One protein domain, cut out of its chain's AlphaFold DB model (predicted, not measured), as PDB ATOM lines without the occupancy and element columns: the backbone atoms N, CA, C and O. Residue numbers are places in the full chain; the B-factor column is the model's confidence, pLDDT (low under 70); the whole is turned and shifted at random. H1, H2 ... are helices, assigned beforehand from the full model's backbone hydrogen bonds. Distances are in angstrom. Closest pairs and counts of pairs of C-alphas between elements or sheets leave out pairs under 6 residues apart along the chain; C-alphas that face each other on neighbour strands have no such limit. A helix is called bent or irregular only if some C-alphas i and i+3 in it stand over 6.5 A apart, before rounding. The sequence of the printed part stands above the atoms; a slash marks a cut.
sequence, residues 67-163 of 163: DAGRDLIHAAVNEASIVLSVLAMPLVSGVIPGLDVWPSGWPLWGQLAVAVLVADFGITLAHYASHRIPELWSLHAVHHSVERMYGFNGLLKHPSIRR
ATOM      1  N   ASP A  67     215.125 241.327 122.801       86.94
ATOM      2  CA  ASP A  67     214.468 242.364 123.605       86.94
ATOM      3  C   ASP A  67     214.498 243.769 122.971       86.94
ATOM      4  O   ASP A  67     213.661 244.612 123.288       86.94
ATOM      5  N   ALA A  68     215.408 244.020 122.026       84.06
ATOM      6  CA  ALA A  68     215.671 245.358 121.491       84.06
ATOM      7  C   ALA A  68     214.441 246.067 120.887       84.06
ATOM      8  O   ALA A  68     214.280 247.273 121.056       84.06
ATOM      9  N   GLY A  69     213.568 245.336 120.181       86.81
ATOM     10  CA  GLY A  69     212.371 245.918 119.561       86.81
ATOM     11  C   GLY A  69     211.341 246.378 120.592       86.81
ATOM     12  O   GLY A  69     210.837 247.497 120.505       86.81
ATOM     13  N   ARG A  70     211.083 245.536 121.604       87.00
ATOM     14  CA  ARG A  70     210.276 245.892 122.777       87.00
ATOM     15  C   ARG A  70     210.872 247.140 123.423       87.00
ATOM     16  O   ARG A  70     210.178 248.139 123.583       87.00
ATOM     17  N   ASP A  71     212.165 247.109 123.723       87.75
ATOM     18  CA  ASP A  71     212.811 248.163 124.501       87.75
ATOM     19  C   ASP A  71     212.833 249.514 123.786       87.75
ATOM     20  O   ASP A  71     212.624 250.546 124.422       87.75
ATOM     21  N   LEU A  72     212.977 249.515 122.459       87.00
ATOM     22  CA  LEU A  72     212.859 250.722 121.647       87.00
ATOM     23  C   LEU A  72     211.457 251.343 121.730       87.00
ATOM     24  O   LEU A  72     211.334 252.562 121.828       87.00
ATOM     25  N   ILE A  73     210.401 250.523 121.704       88.44
ATOM     26  CA  ILE A  73     209.017 251.006 121.823       88.44
ATOM     27  C   ILE A  73     208.792 251.615 123.208       88.44
ATOM     28  O   ILE A  73     208.258 252.718 123.305       88.44
ATOM     29  N   HIS A  74     209.232 250.938 124.273       86.50
ATOM     30  CA  HIS A  74     209.138 251.482 125.630       86.50
ATOM     31  C   HIS A  74     209.917 252.786 125.774       86.50
ATOM     32  O   HIS A  74     209.385 253.744 126.329       86.50
ATOM     33  N   ALA A  75     211.133 252.853 125.226       86.31
ATOM     34  CA  ALA A  75     211.922 254.074 125.223       86.31
ATOM     35  C   ALA A  75     211.190 255.209 124.500       86.31
ATOM     36  O   ALA A  75     211.031 256.288 125.062       86.31
ATOM     37  N   ALA A  76     210.667 254.963 123.298       88.12
ATOM     38  CA  ALA A  76     209.928 255.967 122.540       88.12
ATOM     39  C   ALA A  76     208.676 256.459 123.286       88.12
ATOM     40  O   ALA A  76     208.439 257.662 123.356       88.12
ATOM     41  N   VAL A  77     207.894 255.548 123.876       88.88
ATOM     42  CA  VAL A  77     206.694 255.892 124.656       88.88
ATOM     43  C   VAL A  77     207.059 256.668 125.920       88.88
ATOM     44  O   VAL A  77     206.403 257.664 126.227       88.88
ATOM     45  N   ASN A  78     208.100 256.248 126.639       87.88
ATOM     46  CA  ASN A  78     208.572 256.921 127.847       87.88
ATOM     47  C   ASN A  78     209.040 258.348 127.537       87.88
ATOM     48  O   ASN A  78     208.560 259.296 128.158       87.88
ATOM     49  N   GLU A  79     209.905 258.514 126.536       87.12
ATOM     50  CA  GLU A  79     210.421 259.828 126.144       87.12
ATOM     51  C   GLU A  79     209.316 260.737 125.600       87.12
ATOM     52  O   GLU A  79     209.230 261.902 125.984       87.12
ATOM     53  N   ALA A  80     208.408 260.205 124.776       88.81
ATOM     54  CA  ALA A  80     207.249 260.961 124.317       88.81
ATOM     55  C   ALA A  80     206.369 261.407 125.493       88.81
ATOM     56  O   ALA A  80     205.935 262.556 125.525       88.81
ATOM     57  N   SER A  81     206.145 260.542 126.485       89.06
ATOM     58  CA  SER A  81     205.353 260.875 127.676       89.06
ATOM     59  C   SER A  81     206.013 261.973 128.512       89.06
ATOM     60  O   SER A  81     205.318 262.877 128.978       89.06
ATOM     61  N   ILE A  82     207.341 261.945 128.666       87.31
ATOM     62  CA  ILE A  82     208.105 263.000 129.352       87.31
ATOM     63  C   ILE A  82     207.969 264.325 128.598       87.31
ATOM     64  O   ILE A  82     207.598 265.334 129.198       87.31
ATOM     65  N   VAL A  83     208.200 264.324 127.281       87.44
ATOM     66  CA  VAL A  83     208.082 265.530 126.447       87.44
ATOM     67  C   VAL A  83     206.666 266.096 126.504       87.44
ATOM     68  O   VAL A  83     206.495 267.287 126.749       87.44
ATOM     69  N   LEU A  84     205.642 265.256 126.341       90.31
ATOM     70  CA  LEU A  84     204.243 265.677 126.428       90.31
ATOM     71  C   LEU A  84     203.898 266.230 127.815       90.31
ATOM     72  O   LEU A  84     203.196 267.233 127.899       90.31
ATOM     73  N   SER A  85     204.423 265.632 128.889       88.00
ATOM     74  CA  SER A  85     204.217 266.128 130.258       88.00
ATOM     75  C   SER A  85     204.811 267.524 130.442       88.00
ATOM     76  O   SER A  85     204.148 268.397 130.998       88.00
ATOM     77  N   VAL A  86     206.019 267.767 129.920       86.25
ATOM     78  CA  VAL A  86     206.655 269.096 129.939       86.25
ATOM     79  C   VAL A  86     205.853 270.098 129.105       86.25
ATOM     80  O   VAL A  86     205.572 271.198 129.576       86.25
ATOM     81  N   LEU A  87     205.429 269.723 127.896       87.44
ATOM     82  CA  LEU A  87     204.634 270.589 127.018       87.44
ATOM     83  C   LEU A  87     203.237 270.894 127.581       87.44
ATOM     84  O   LEU A  87     202.666 271.932 127.254       87.44
ATOM     85  N   ALA A  88     202.693 270.024 128.432       88.88
ATOM     86  CA  ALA A  88     201.417 270.235 129.107       88.88
ATOM     87  C   ALA A  88     201.517 271.165 130.331       88.88
ATOM     88  O   ALA A  88     200.488 271.676 130.775       88.88
ATOM     89  N   MET A  89     202.717 271.428 130.869       84.31
ATOM     90  CA  MET A  89     202.896 272.249 132.078       84.31
ATOM     91  C   MET A  89     202.238 273.635 132.014       84.31
ATOM     92  O   MET A  89     201.577 273.993 132.990       84.31
ATOM     93  N   PRO A  90     202.304 274.400 130.904       84.50
ATOM     94  CA  PRO A  90     201.609 275.683 130.817       84.50
ATOM     95  C   PRO A  90     200.093 275.551 131.013       84.50
ATOM     96  O   PRO A  90     199.494 276.346 131.735       84.50
ATOM     97  N   LEU A  91     199.476 274.509 130.443       87.00
ATOM     98  CA  LEU A  91     198.042 274.246 130.595       87.00
ATOM     99  C   LEU A  91     197.696 273.888 132.043       87.00
ATOM    100  O   LEU A  91     196.738 274.419 132.596       87.00
ATOM    101  N   VAL A  92     198.503 273.029 132.671       85.81
ATOM    102  CA  VAL A  92     198.322 272.631 134.075       85.81
ATOM    103  C   VAL A  92     198.447 273.845 135.004       85.81
ATOM    104  O   VAL A  92     197.594 274.042 135.870       85.81
ATOM    105  N   SER A  93     199.445 274.704 134.777       83.31
ATOM    106  CA  SER A  93     199.661 275.924 135.567       83.31
ATOM    107  C   SER A  93     198.522 276.942 135.441       83.31
ATOM    108  O   SER A  93     198.238 277.661 136.392       83.31
ATOM    109  N   GLY A  94     197.830 276.978 134.296       84.56
ATOM    110  CA  GLY A  94     196.705 277.886 134.072       84.56
ATOM    111  C   GLY A  94     195.403 277.460 134.758       84.56
ATOM    112  O   GLY A  94     194.499 278.281 134.898       84.56
ATOM    113  N   VAL A  95     195.286 276.193 135.172       86.81
ATOM    114  CA  VAL A  95     194.054 275.632 135.756       86.81
ATOM    115  C   VAL A  95     194.190 275.368 137.256       86.81
ATOM    116  O   VAL A  95     193.193 275.440 137.971       86.81
ATOM    117  N   ILE A  96     195.397 275.071 137.747       81.94
ATOM    118  CA  ILE A  96     195.647 274.777 139.162       81.94
ATOM    119  C   ILE A  96     196.220 276.030 139.846       81.94
ATOM    120  O   ILE A  96     197.376 276.383 139.592       81.94
ATOM    121  N   PRO A  97     195.456 276.699 140.731       77.38
ATOM    122  CA  PRO A  97     195.935 277.877 141.449       77.38
ATOM    123  C   PRO A  97     197.161 277.551 142.315       77.38
ATOM    124  O   PRO A  97     197.198 276.508 142.966       77.38
ATOM    125  N   GLY A  98     198.144 278.454 142.356       73.62
ATOM    126  CA  GLY A  98     199.346 278.309 143.187       73.62
ATOM    127  C   GLY A  98     200.486 277.500 142.558       73.62
ATOM    128  O   GLY A  98     201.503 277.289 143.218       73.62
ATOM    129  N   LEU A  99     200.358 277.054 141.300       73.06
ATOM    130  CA  LEU A  99     201.476 276.487 140.524       73.06
ATOM    131  C   LEU A  99     202.342 277.550 139.824       73.06
ATOM    132  O   LEU A  99     203.349 277.218 139.203       73.06
ATOM    133  N   ASP A 100     201.991 278.826 139.950       72.62
ATOM    134  CA  ASP A 100     202.724 279.993 139.447       72.62
ATOM    135  C   ASP A 100     203.948 280.376 140.303       72.62
ATOM    136  O   ASP A 100     204.651 281.337 139.999       72.62
ATOM    137  N   VAL A 101     204.263 279.589 141.334       84.38
ATOM    138  CA  VAL A 101     205.397 279.797 142.255       84.38
ATOM    139  C   VAL A 101     206.764 279.387 141.685       84.38
ATOM    140  O   VAL A 101     207.758 279.366 142.414       84.38
ATOM    141  N   TRP A 102     206.841 279.033 140.397       88.19
ATOM    142  CA  TRP A 102     208.100 278.635 139.767       88.19
ATOM    143  C   TRP A 102     209.123 279.787 139.798       88.19
ATOM    144  O   TRP A 102     208.781 280.916 139.435       88.19
ATOM    145  N   PRO A 103     210.391 279.548 140.192       90.50
ATOM    146  CA  PRO A 103     211.396 280.601 140.330       90.50
ATOM    147  C   PRO A 103     211.978 281.036 138.972       90.50
ATOM    148  O   PRO A 103     213.183 280.962 138.738       90.50
ATOM    149  N   SER A 104     211.134 281.537 138.069       88.50
ATOM    150  CA  SER A 104     211.492 281.925 136.694       88.50
ATOM    151  C   SER A 104     212.583 283.001 136.613       88.50
ATOM    152  O   SER A 104     213.254 283.120 135.592       88.50
ATOM    153  N   GLY A 105     212.769 283.788 137.681       91.38
ATOM    154  CA  GLY A 105     213.823 284.803 137.782       91.38
ATOM    155  C   GLY A 105     215.188 284.274 138.236       91.38
ATOM    156  O   GLY A 105     216.152 285.037 138.260       91.38
ATOM    157  N   TRP A 106     215.300 283.002 138.632       94.19
ATOM    158  CA  TRP A 106     216.586 282.406 139.004       94.19
ATOM    159  C   TRP A 106     217.432 282.101 137.763       94.19
ATOM    160  O   TRP A 106     216.877 281.830 136.695       94.19
ATOM    161  N   PRO A 107     218.772 282.054 137.897       92.19
ATOM    162  CA  PRO A 107     219.627 281.462 136.874       92.19
ATOM    163  C   PRO A 107     219.164 280.045 136.513       92.19
ATOM    164  O   PRO A 107     218.668 279.315 137.379       92.19
ATOM    165  N   LEU A 108     219.381 279.625 135.264       90.44
ATOM    166  CA  LEU A 108     218.907 278.327 134.771       90.44
ATOM    167  C   LEU A 108     219.391 277.154 135.636       90.44
ATOM    168  O   LEU A 108     218.622 276.236 135.902       90.44
ATOM    169  N   TRP A 109     220.626 277.203 136.142       89.31
ATOM    170  CA  TRP A 109     221.153 276.169 137.039       89.31
ATOM    171  C   TRP A 109     220.352 276.045 138.345       89.31
ATOM    172  O   TRP A 109     220.182 274.940 138.857       89.31
ATOM    173  N   GLY A 110     219.832 277.156 138.875       93.00
ATOM    174  CA  GLY A 110     219.014 277.169 140.086       93.00
ATOM    175  C   GLY A 110     217.627 276.589 139.822       93.00
ATOM    176  O   GLY A 110     217.142 275.767 140.599       93.00
ATOM    177  N   GLN A 111     217.024 276.953 138.686       93.12
ATOM    178  CA  GLN A 111     215.765 276.356 138.231       93.12
ATOM    179  C   GLN A 111     215.918 274.848 137.996       93.12
ATOM    180  O   GLN A 111     215.071 274.067 138.419       93.12
ATOM    181  N   LEU A 112     217.027 274.429 137.381       91.44
ATOM    182  CA  LEU A 112     217.354 273.026 137.149       91.44
ATOM    183  C   LEU A 112     217.530 272.258 138.464       91.44
ATOM    184  O   LEU A 112     217.018 271.151 138.583       91.44
ATOM    185  N   ALA A 113     218.205 272.834 139.462       92.88
ATOM    186  CA  ALA A 113     218.361 272.200 140.770       92.88
ATOM    187  C   ALA A 113     217.000 271.951 141.446       92.88
ATOM    188  O   ALA A 113     216.743 270.847 141.924       92.88
ATOM    189  N   VAL A 114     216.102 272.943 141.428       94.06
ATOM    190  CA  VAL A 114     214.731 272.782 141.943       94.06
ATOM    191  C   VAL A 114     213.961 271.739 141.129       94.06
ATOM    192  O   VAL A 114     213.322 270.869 141.717       94.06
ATOM    193  N   ALA A 115     214.065 271.768 139.796       90.94
ATOM    194  CA  ALA A 115     213.430 270.787 138.916       90.94
ATOM    195  C   ALA A 115     213.871 269.355 139.241       90.94
ATOM    196  O   ALA A 115     213.029 268.467 139.339       90.94
ATOM    197  N   VAL A 116     215.173 269.138 139.452       92.12
ATOM    198  CA  VAL A 116     215.733 267.833 139.828       92.12
ATOM    199  C   VAL A 116     215.184 267.374 141.174       92.12
ATOM    200  O   VAL A 116     214.747 266.235 141.268       92.12
ATOM    201  N   LEU A 117     215.139 268.240 142.191       95.12
ATOM    202  CA  LEU A 117     214.599 267.877 143.508       95.12
ATOM    203  C   LEU A 117     213.113 267.505 143.444       95.12
ATOM    204  O   LEU A 117     212.700 266.504 144.027       95.12
ATOM    205  N   VAL A 118     212.310 268.291 142.722       92.19
ATOM    206  CA  VAL A 118     210.877 268.020 142.548       92.19
ATOM    207  C   VAL A 118     210.664 266.723 141.767       92.19
ATOM    208  O   VAL A 118     209.848 265.891 142.170       92.19
ATOM    209  N   ALA A 119     211.410 266.522 140.678       90.94
ATOM    210  CA  ALA A 119     211.334 265.308 139.873       90.94
ATOM    211  C   ALA A 119     211.765 264.070 140.670       90.94
ATOM    212  O   ALA A 119     211.065 263.061 140.638       90.94
ATOM    213  N   ASP A 120     212.868 264.145 141.415       94.69
ATOM    214  CA  ASP A 120     213.389 263.043 142.229       94.69
ATOM    215  C   ASP A 120     212.422 262.663 143.355       94.69
ATOM    216  O   ASP A 120     212.112 261.484 143.546       94.69
ATOM    217  N   PHE A 121     211.845 263.658 144.033       96.44
ATOM    218  CA  PHE A 121     210.808 263.425 145.033       96.44
ATOM    219  C   PHE A 121     209.566 262.760 144.420       96.44
ATOM    220  O   PHE A 121     209.064 261.768 144.954       96.44
ATOM    221  N   GLY A 122     209.096 263.260 143.273       93.88
ATOM    222  CA  GLY A 122     207.955 262.691 142.554       93.88
ATOM    223  C   GLY A 122     208.201 261.251 142.100       93.88
ATOM    224  O   GLY A 122     207.359 260.383 142.331       93.88
ATOM    225  N   ILE A 123     209.371 260.972 141.517       92.06
ATOM    226  CA  ILE A 123     209.790 259.624 141.106       92.06
ATOM    227  C   ILE A 123     209.879 258.703 142.323       92.06
ATOM    228  O   ILE A 123     209.373 257.585 142.269       92.06
ATOM    229  N   THR A 124     210.462 259.167 143.428       95.88
ATOM    230  CA  THR A 124     210.579 258.394 144.672       95.88
ATOM    231  C   THR A 124     209.209 258.022 145.225       95.88
ATOM    232  O   THR A 124     208.973 256.862 145.572       95.88
ATOM    233  N   LEU A 125     208.276 258.974 145.270       97.12
ATOM    234  CA  LEU A 125     206.920 258.716 145.742       97.12
ATOM    235  C   LEU A 125     206.164 257.770 144.801       97.12
ATOM    236  O   LEU A 125     205.524 256.832 145.273       97.12
ATOM    237  N   ALA A 126     206.265 257.978 143.486       93.81
ATOM    238  CA  ALA A 126     205.651 257.108 142.485       93.81
ATOM    239  C   ALA A 126     206.203 255.679 142.565       93.81
ATOM    240  O   ALA A 126     205.438 254.715 142.512       93.81
ATOM    241  N   HIS A 127     207.513 255.532 142.759       93.94
ATOM    242  CA  HIS A 127     208.176 254.251 142.968       93.94
ATOM    243  C   HIS A 127     207.688 253.572 144.253       93.94
ATOM    244  O   HIS A 127     207.253 252.421 144.220       93.94
ATOM    245  N   TYR A 128     207.670 254.301 145.372       96.81
ATOM    246  CA  TYR A 128     207.160 253.796 146.645       96.81
ATOM    247  C   TYR A 128     205.698 253.338 146.538       96.81
ATOM    248  O   TYR A 128     205.364 252.225 146.947       96.81
ATOM    249  N   ALA A 129     204.829 254.162 145.945       96.88
ATOM    250  CA  ALA A 129     203.424 253.833 145.729       96.88
ATOM    251  C   ALA A 129     203.260 252.609 144.815       96.88
ATOM    252  O   ALA A 129     202.436 251.741 145.098       96.88
ATOM    253  N   SER A 130     204.089 252.489 143.776       95.31
ATOM    254  CA  SER A 130     204.084 251.346 142.853       95.31
ATOM    255  C   SER A 130     204.432 250.021 143.523       95.31
ATOM    256  O   SER A 130     203.954 248.976 143.097       95.31
ATOM    257  N   HIS A 131     205.217 250.051 144.599       95.81
ATOM    258  CA  HIS A 131     205.500 248.875 145.421       95.81
ATOM    259  C   HIS A 131     204.437 248.589 146.493       95.81
ATOM    260  O   HIS A 131     204.505 247.556 147.159       95.81
ATOM    261  N   ARG A 132     203.461 249.483 146.689       96.94
ATOM    262  CA  ARG A 132     202.403 249.346 147.704       96.94
ATOM    263  C   ARG A 132     201.012 249.099 147.121       96.94
ATOM    264  O   ARG A 132     200.189 248.505 147.810       96.94
ATOM    265  N   ILE A 133     200.746 249.553 145.898       97.00
ATOM    266  CA  ILE A 133     199.426 249.522 145.256       97.00
ATOM    267  C   ILE A 133     199.455 248.521 144.082       97.00
ATOM    268  O   ILE A 133     200.240 248.728 143.153       97.00
ATOM    269  N   PRO A 134     198.620 247.459 144.078       93.38
ATOM    270  CA  PRO A 134     198.654 246.399 143.060       93.38
ATOM    271  C   PRO A 134     198.484 246.884 141.613       93.38
ATOM    272  O   PRO A 134     199.136 246.380 140.697       93.38
ATOM    273  N   GLU A 135     197.632 247.879 141.388       91.75
ATOM    274  CA  GLU A 135     197.371 248.435 140.062       91.75
ATOM    275  C   GLU A 135     198.609 249.157 139.522       91.75
ATOM    276  O   GLU A 135     198.995 248.950 138.370       91.75
ATOM    277  N   LEU A 136     199.280 249.946 140.367       91.19
ATOM    278  CA  LEU A 136     200.518 250.638 140.003       91.19
ATOM    279  C   LEU A 136     201.678 249.654 139.822       91.19
ATOM    280  O   LEU A 136     202.500 249.834 138.921       91.19
ATOM    281  N   TRP A 137     201.704 248.572 140.603       92.50
ATOM    282  CA  TRP A 137     202.660 247.484 140.414       92.50
ATOM    283  C   TRP A 137     202.566 246.878 139.012       92.50
ATOM    284  O   TRP A 137     203.598 246.620 138.403       92.50
ATOM    285  N   SER A 138     201.364 246.697 138.452       90.12
ATOM    286  CA  SER A 138     201.218 246.122 137.103       90.12
ATOM    287  C   SER A 138     201.932 246.940 136.012       90.12
ATOM    288  O   SER A 138     202.450 246.379 135.046       90.12
ATOM    289  N   LEU A 139     202.009 248.265 136.192       87.88
ATOM    290  CA  LEU A 139     202.774 249.167 135.332       87.88
ATOM    291  C   LEU A 139     204.268 249.083 135.650       87.88
ATOM    292  O   LEU A 139     205.094 248.971 134.750       87.88
ATOM    293  N   HIS A 140     204.610 249.110 136.936       90.75
ATOM    294  CA  HIS A 140     205.987 249.143 137.410       90.75
ATOM    295  C   HIS A 140     206.742 247.814 137.228       90.75
ATOM    296  O   HIS A 140     207.961 247.810 137.091       90.75
ATOM    297  N   ALA A 141     206.041 246.683 137.144       90.50
ATOM    298  CA  ALA A 141     206.634 245.365 136.942       90.50
ATOM    299  C   ALA A 141     207.428 245.258 135.627       90.50
ATOM    300  O   ALA A 141     208.353 244.455 135.551       90.50
ATOM    301  N   VAL A 142     207.119 246.088 134.618       86.81
ATOM    302  CA  VAL A 142     207.901 246.201 133.370       86.81
ATOM    303  C   VAL A 142     209.333 246.650 133.658       86.81
ATOM    304  O   VAL A 142     210.285 246.130 133.086       86.81
ATOM    305  N   HIS A 143     209.497 247.597 134.581       87.25
ATOM    306  CA  HIS A 143     210.812 248.060 135.006       87.25
ATOM    307  C   HIS A 143     211.609 246.943 135.701       87.25
ATOM    308  O   HIS A 143     212.814 246.821 135.506       87.25
ATOM    309  N   HIS A 144     210.924 246.083 136.460       88.56
ATOM    310  CA  HIS A 144     211.525 244.933 137.146       88.56
ATOM    311  C   HIS A 144     211.698 243.690 136.261       88.56
ATOM    312  O   HIS A 144     212.313 242.723 136.700       88.56
ATOM    313  N   SER A 145     211.205 243.681 135.018       86.44
ATOM    314  CA  SER A 145     211.335 242.532 134.106       86.44
ATOM    315  C   SER A 145     212.639 242.537 133.298       86.44
ATOM    316  O   SER A 145     212.718 241.921 132.235       86.44
ATOM    317  N   VAL A 146     213.641 243.294 133.739       85.31
ATOM    318  CA  VAL A 146     214.930 243.425 133.060       85.31
ATOM    319  C   VAL A 146     215.792 242.184 133.301       85.31
ATOM    320  O   VAL A 146     216.137 241.872 134.435       85.31
ATOM    321  N   GLU A 147     216.184 241.504 132.221       85.44
ATOM    322  CA  GLU A 147     216.988 240.268 132.274       85.44
ATOM    323  C   GLU A 147     218.502 240.513 132.105       85.44
ATOM    324  O   GLU A 147     219.325 239.675 132.480       85.44
ATOM    325  N   ARG A 148     218.889 241.675 131.563       87.12
ATOM    326  CA  ARG A 148     220.285 242.103 131.366       87.12
ATOM    327  C   ARG A 148     220.424 243.617 131.472       87.12
ATOM    328  O   ARG A 148     219.471 244.326 131.161       87.12
ATOM    329  N   MET A 149     221.613 244.100 131.831       86.38
ATOM    330  CA  MET A 149     221.917 245.536 131.890       86.38
ATOM    331  C   MET A 149     222.645 246.005 130.622       86.38
ATOM    332  O   MET A 149     223.709 245.489 130.283       86.38
ATOM    333  N   TYR A 150     222.064 246.978 129.928       86.81
ATOM    334  CA  TYR A 150     222.486 247.591 128.674       86.81
ATOM    335  C   TYR A 150     221.732 248.922 128.433       86.81
ATOM    336  O   TYR A 150     220.821 249.291 129.179       86.81
ATOM    337  N   GLY A 151     222.097 249.656 127.382       80.62
ATOM    338  CA  GLY A 151     221.744 251.074 127.221       80.62
ATOM    339  C   GLY A 151     220.258 251.461 127.281       80.62
ATOM    340  O   GLY A 151     219.955 252.605 127.612       80.62
ATOM    341  N   PHE A 152     219.315 250.550 127.011       80.56
ATOM    342  CA  PHE A 152     217.878 250.869 127.054       80.56
ATOM    343  C   PHE A 152     217.198 250.623 128.408       80.56
ATOM    344  O   PHE A 152     216.066 251.071 128.593       80.56
ATOM    345  N   ASN A 153     217.835 249.961 129.382       81.50
ATOM    346  CA  ASN A 153     217.114 249.547 130.596       81.50
ATOM    347  C   ASN A 153     216.576 250.708 131.431       81.50
ATOM    348  O   ASN A 153     215.502 250.587 132.018       81.50
ATOM    349  N   GLY A 154     217.270 251.849 131.451       76.25
ATOM    350  CA  GLY A 154     216.802 253.050 132.157       76.25
ATOM    351  C   GLY A 154     215.495 253.632 131.598       76.25
ATOM    352  O   GLY A 154     214.831 254.416 132.280       76.25
ATOM    353  N   LEU A 155     215.114 253.232 130.381       79.31
ATOM    354  CA  LEU A 155     213.941 253.716 129.650       79.31
ATOM    355  C   LEU A 155     212.761 252.724 129.681       79.31
ATOM    356  O   LEU A 155     211.686 253.018 129.157       79.31
ATOM    357  N   LEU A 156     212.921 251.567 130.335       82.19
ATOM    358  CA  LEU A 156     211.858 250.578 130.524       82.19
ATOM    359  C   LEU A 156     210.998 250.937 131.736       82.19
ATOM    360  O   LEU A 156     211.336 250.598 132.871       82.19
ATOM    361  N   LYS A 157     209.888 251.645 131.499       72.12
ATOM    362  CA  LYS A 157     208.925 252.022 132.555       72.12
ATOM    363  C   LYS A 157     207.470 251.762 132.159       72.12
ATOM    364  O   LYS A 157     206.722 251.207 132.954       72.12
ATOM    365  N   HIS A 158     207.071 252.112 130.930       68.44
ATOM    366  CA  HIS A 158     205.677 252.049 130.454       68.44
ATOM    367  C   HIS A 158     205.626 251.701 128.950       68.44
ATOM    368  O   HIS A 158     206.562 252.089 128.249       68.44
ATOM    369  N   PRO A 159     204.614 250.976 128.417       59.91
ATOM    370  CA  PRO A 159     203.342 250.581 129.034       59.91
ATOM    371  C   PRO A 159     203.325 249.143 129.600       59.91
ATOM    372  O   PRO A 159     204.292 248.407 129.486       59.91
ATOM    373  N   SER A 160     202.230 248.756 130.259       60.38
ATOM    374  CA  SER A 160     202.061 247.498 131.011       60.38
ATOM    375  C   SER A 160     202.421 246.215 130.250       60.38
ATOM    376  O   SER A 160     202.033 246.059 129.090       60.38
ATOM    377  N   ILE A 161     202.967 245.221 130.956       57.09
ATOM    378  CA  ILE A 161     202.906 243.819 130.523       57.09
ATOM    379  C   ILE A 161     201.519 243.295 130.912       57.09
ATOM    380  O   ILE A 161     201.269 243.014 132.084       57.09
ATOM    381  N   ARG A 162     200.598 243.153 129.952       47.47
ATOM    382  CA  ARG A 162     199.499 242.201 130.156       47.47
ATOM    383  C   ARG A 162     200.085 240.803 130.000       47.47
ATOM    384  O   ARG A 162     200.628 240.491 128.944       47.47
ATOM    385  N   ARG A 163     200.016 240.016 131.072       48.72
ATOM    386  CA  ARG A 163     200.058 238.556 130.966       48.72
ATOM    387  C   ARG A 163     198.734 238.054 130.407       48.72
ATOM    388  O   ARG A 163     197.705 238.704 130.705       48.72
TER     389      ARG A 163
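AT A GLANCE: This is residues 67 to 163 of the 163 residues of an uncharacterized protein of Brevundimonas mediterranea (UniProt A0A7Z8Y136). Two long helices, H1 and H2, cross with an open gap between them in a loose, hollow frame, and the short helix H3 turns sharply off the last part of H2. A long link, residues 96 to 107, joins H1 to H2 at one end of the frame; H3 and the unnamed tail, residues 145 to 163, lie at the other end, where H1 begins. The printed part has 97 residues with three named helices, in the order H1, H2, H3, and no named strand; the class is all helix. The whole is loose, with a radius of gyration of the C-alphas of 16.1 A, and elongated, with spans of 46 by 29 by 21 A.

HOW THE PARTS SIT: Begin with H1, residues 68 to 95, and compare it with H2, residues 108 to 130: the two are apart, with no C-alpha of the one within 8 A of the other. Go on to H3, residues 134 to 144, which is apart from H1 as well. H2 and H3 touch, H2 with residues 127 to 130 alone; the closest C-alphas, those of Ser 130 and Leu 136, are 4.6 A apart. The lines of H2 and H3 stand at a steep tilt of 64 degrees, and they run opposite ways. In the backbone of H2 every O i to N i+4 pair is within hydrogen-bond range, against 22 of 24 in H1 and 4 of 7 in H3.

IN THESE COORDINATES: Find C-alpha 68 at (215.671, 245.358, 121.491); from there H1, the longest helix, runs 39.8 A to Val 95. Look near residue 88 for a kink of 42 degrees; H1 is irregular, with C-alphas 87 and 90 at 7.0 A. Next find C-alpha 108 at (218.907, 278.327, 134.771), where H2 begins its 31.8 A to Ser 130. H3 starts at Pro 134 and ends 14.2 A away at C-alpha 144, (211.525, 244.933, 137.146). H3 is neither bent nor irregular, but only just: C-alphas 139 and 142 are 6.2 A apart.

THE WHOLE: The C-alphas of Gly 105 and Arg 163, the two farthest apart, are 48.7 A from each other, and those of Asp 67 and Arg 163, the first and last printed, are 16.6 A apart. The link from H1 to H2 is long, with 12 residues, and that from H2 to H3 is tight, with 3. Residues 82 to 88 of H1 stand free, as do residues 104 to 110, of which 108 to 110 belong to H2, and residues 116 to 125 of H2. The printed part has no cut and ends at the chain's last residue, 163. Its mean pLDDT is 86.3; look at residues 158 to 163 for the values under 70, where the model's confidence is low.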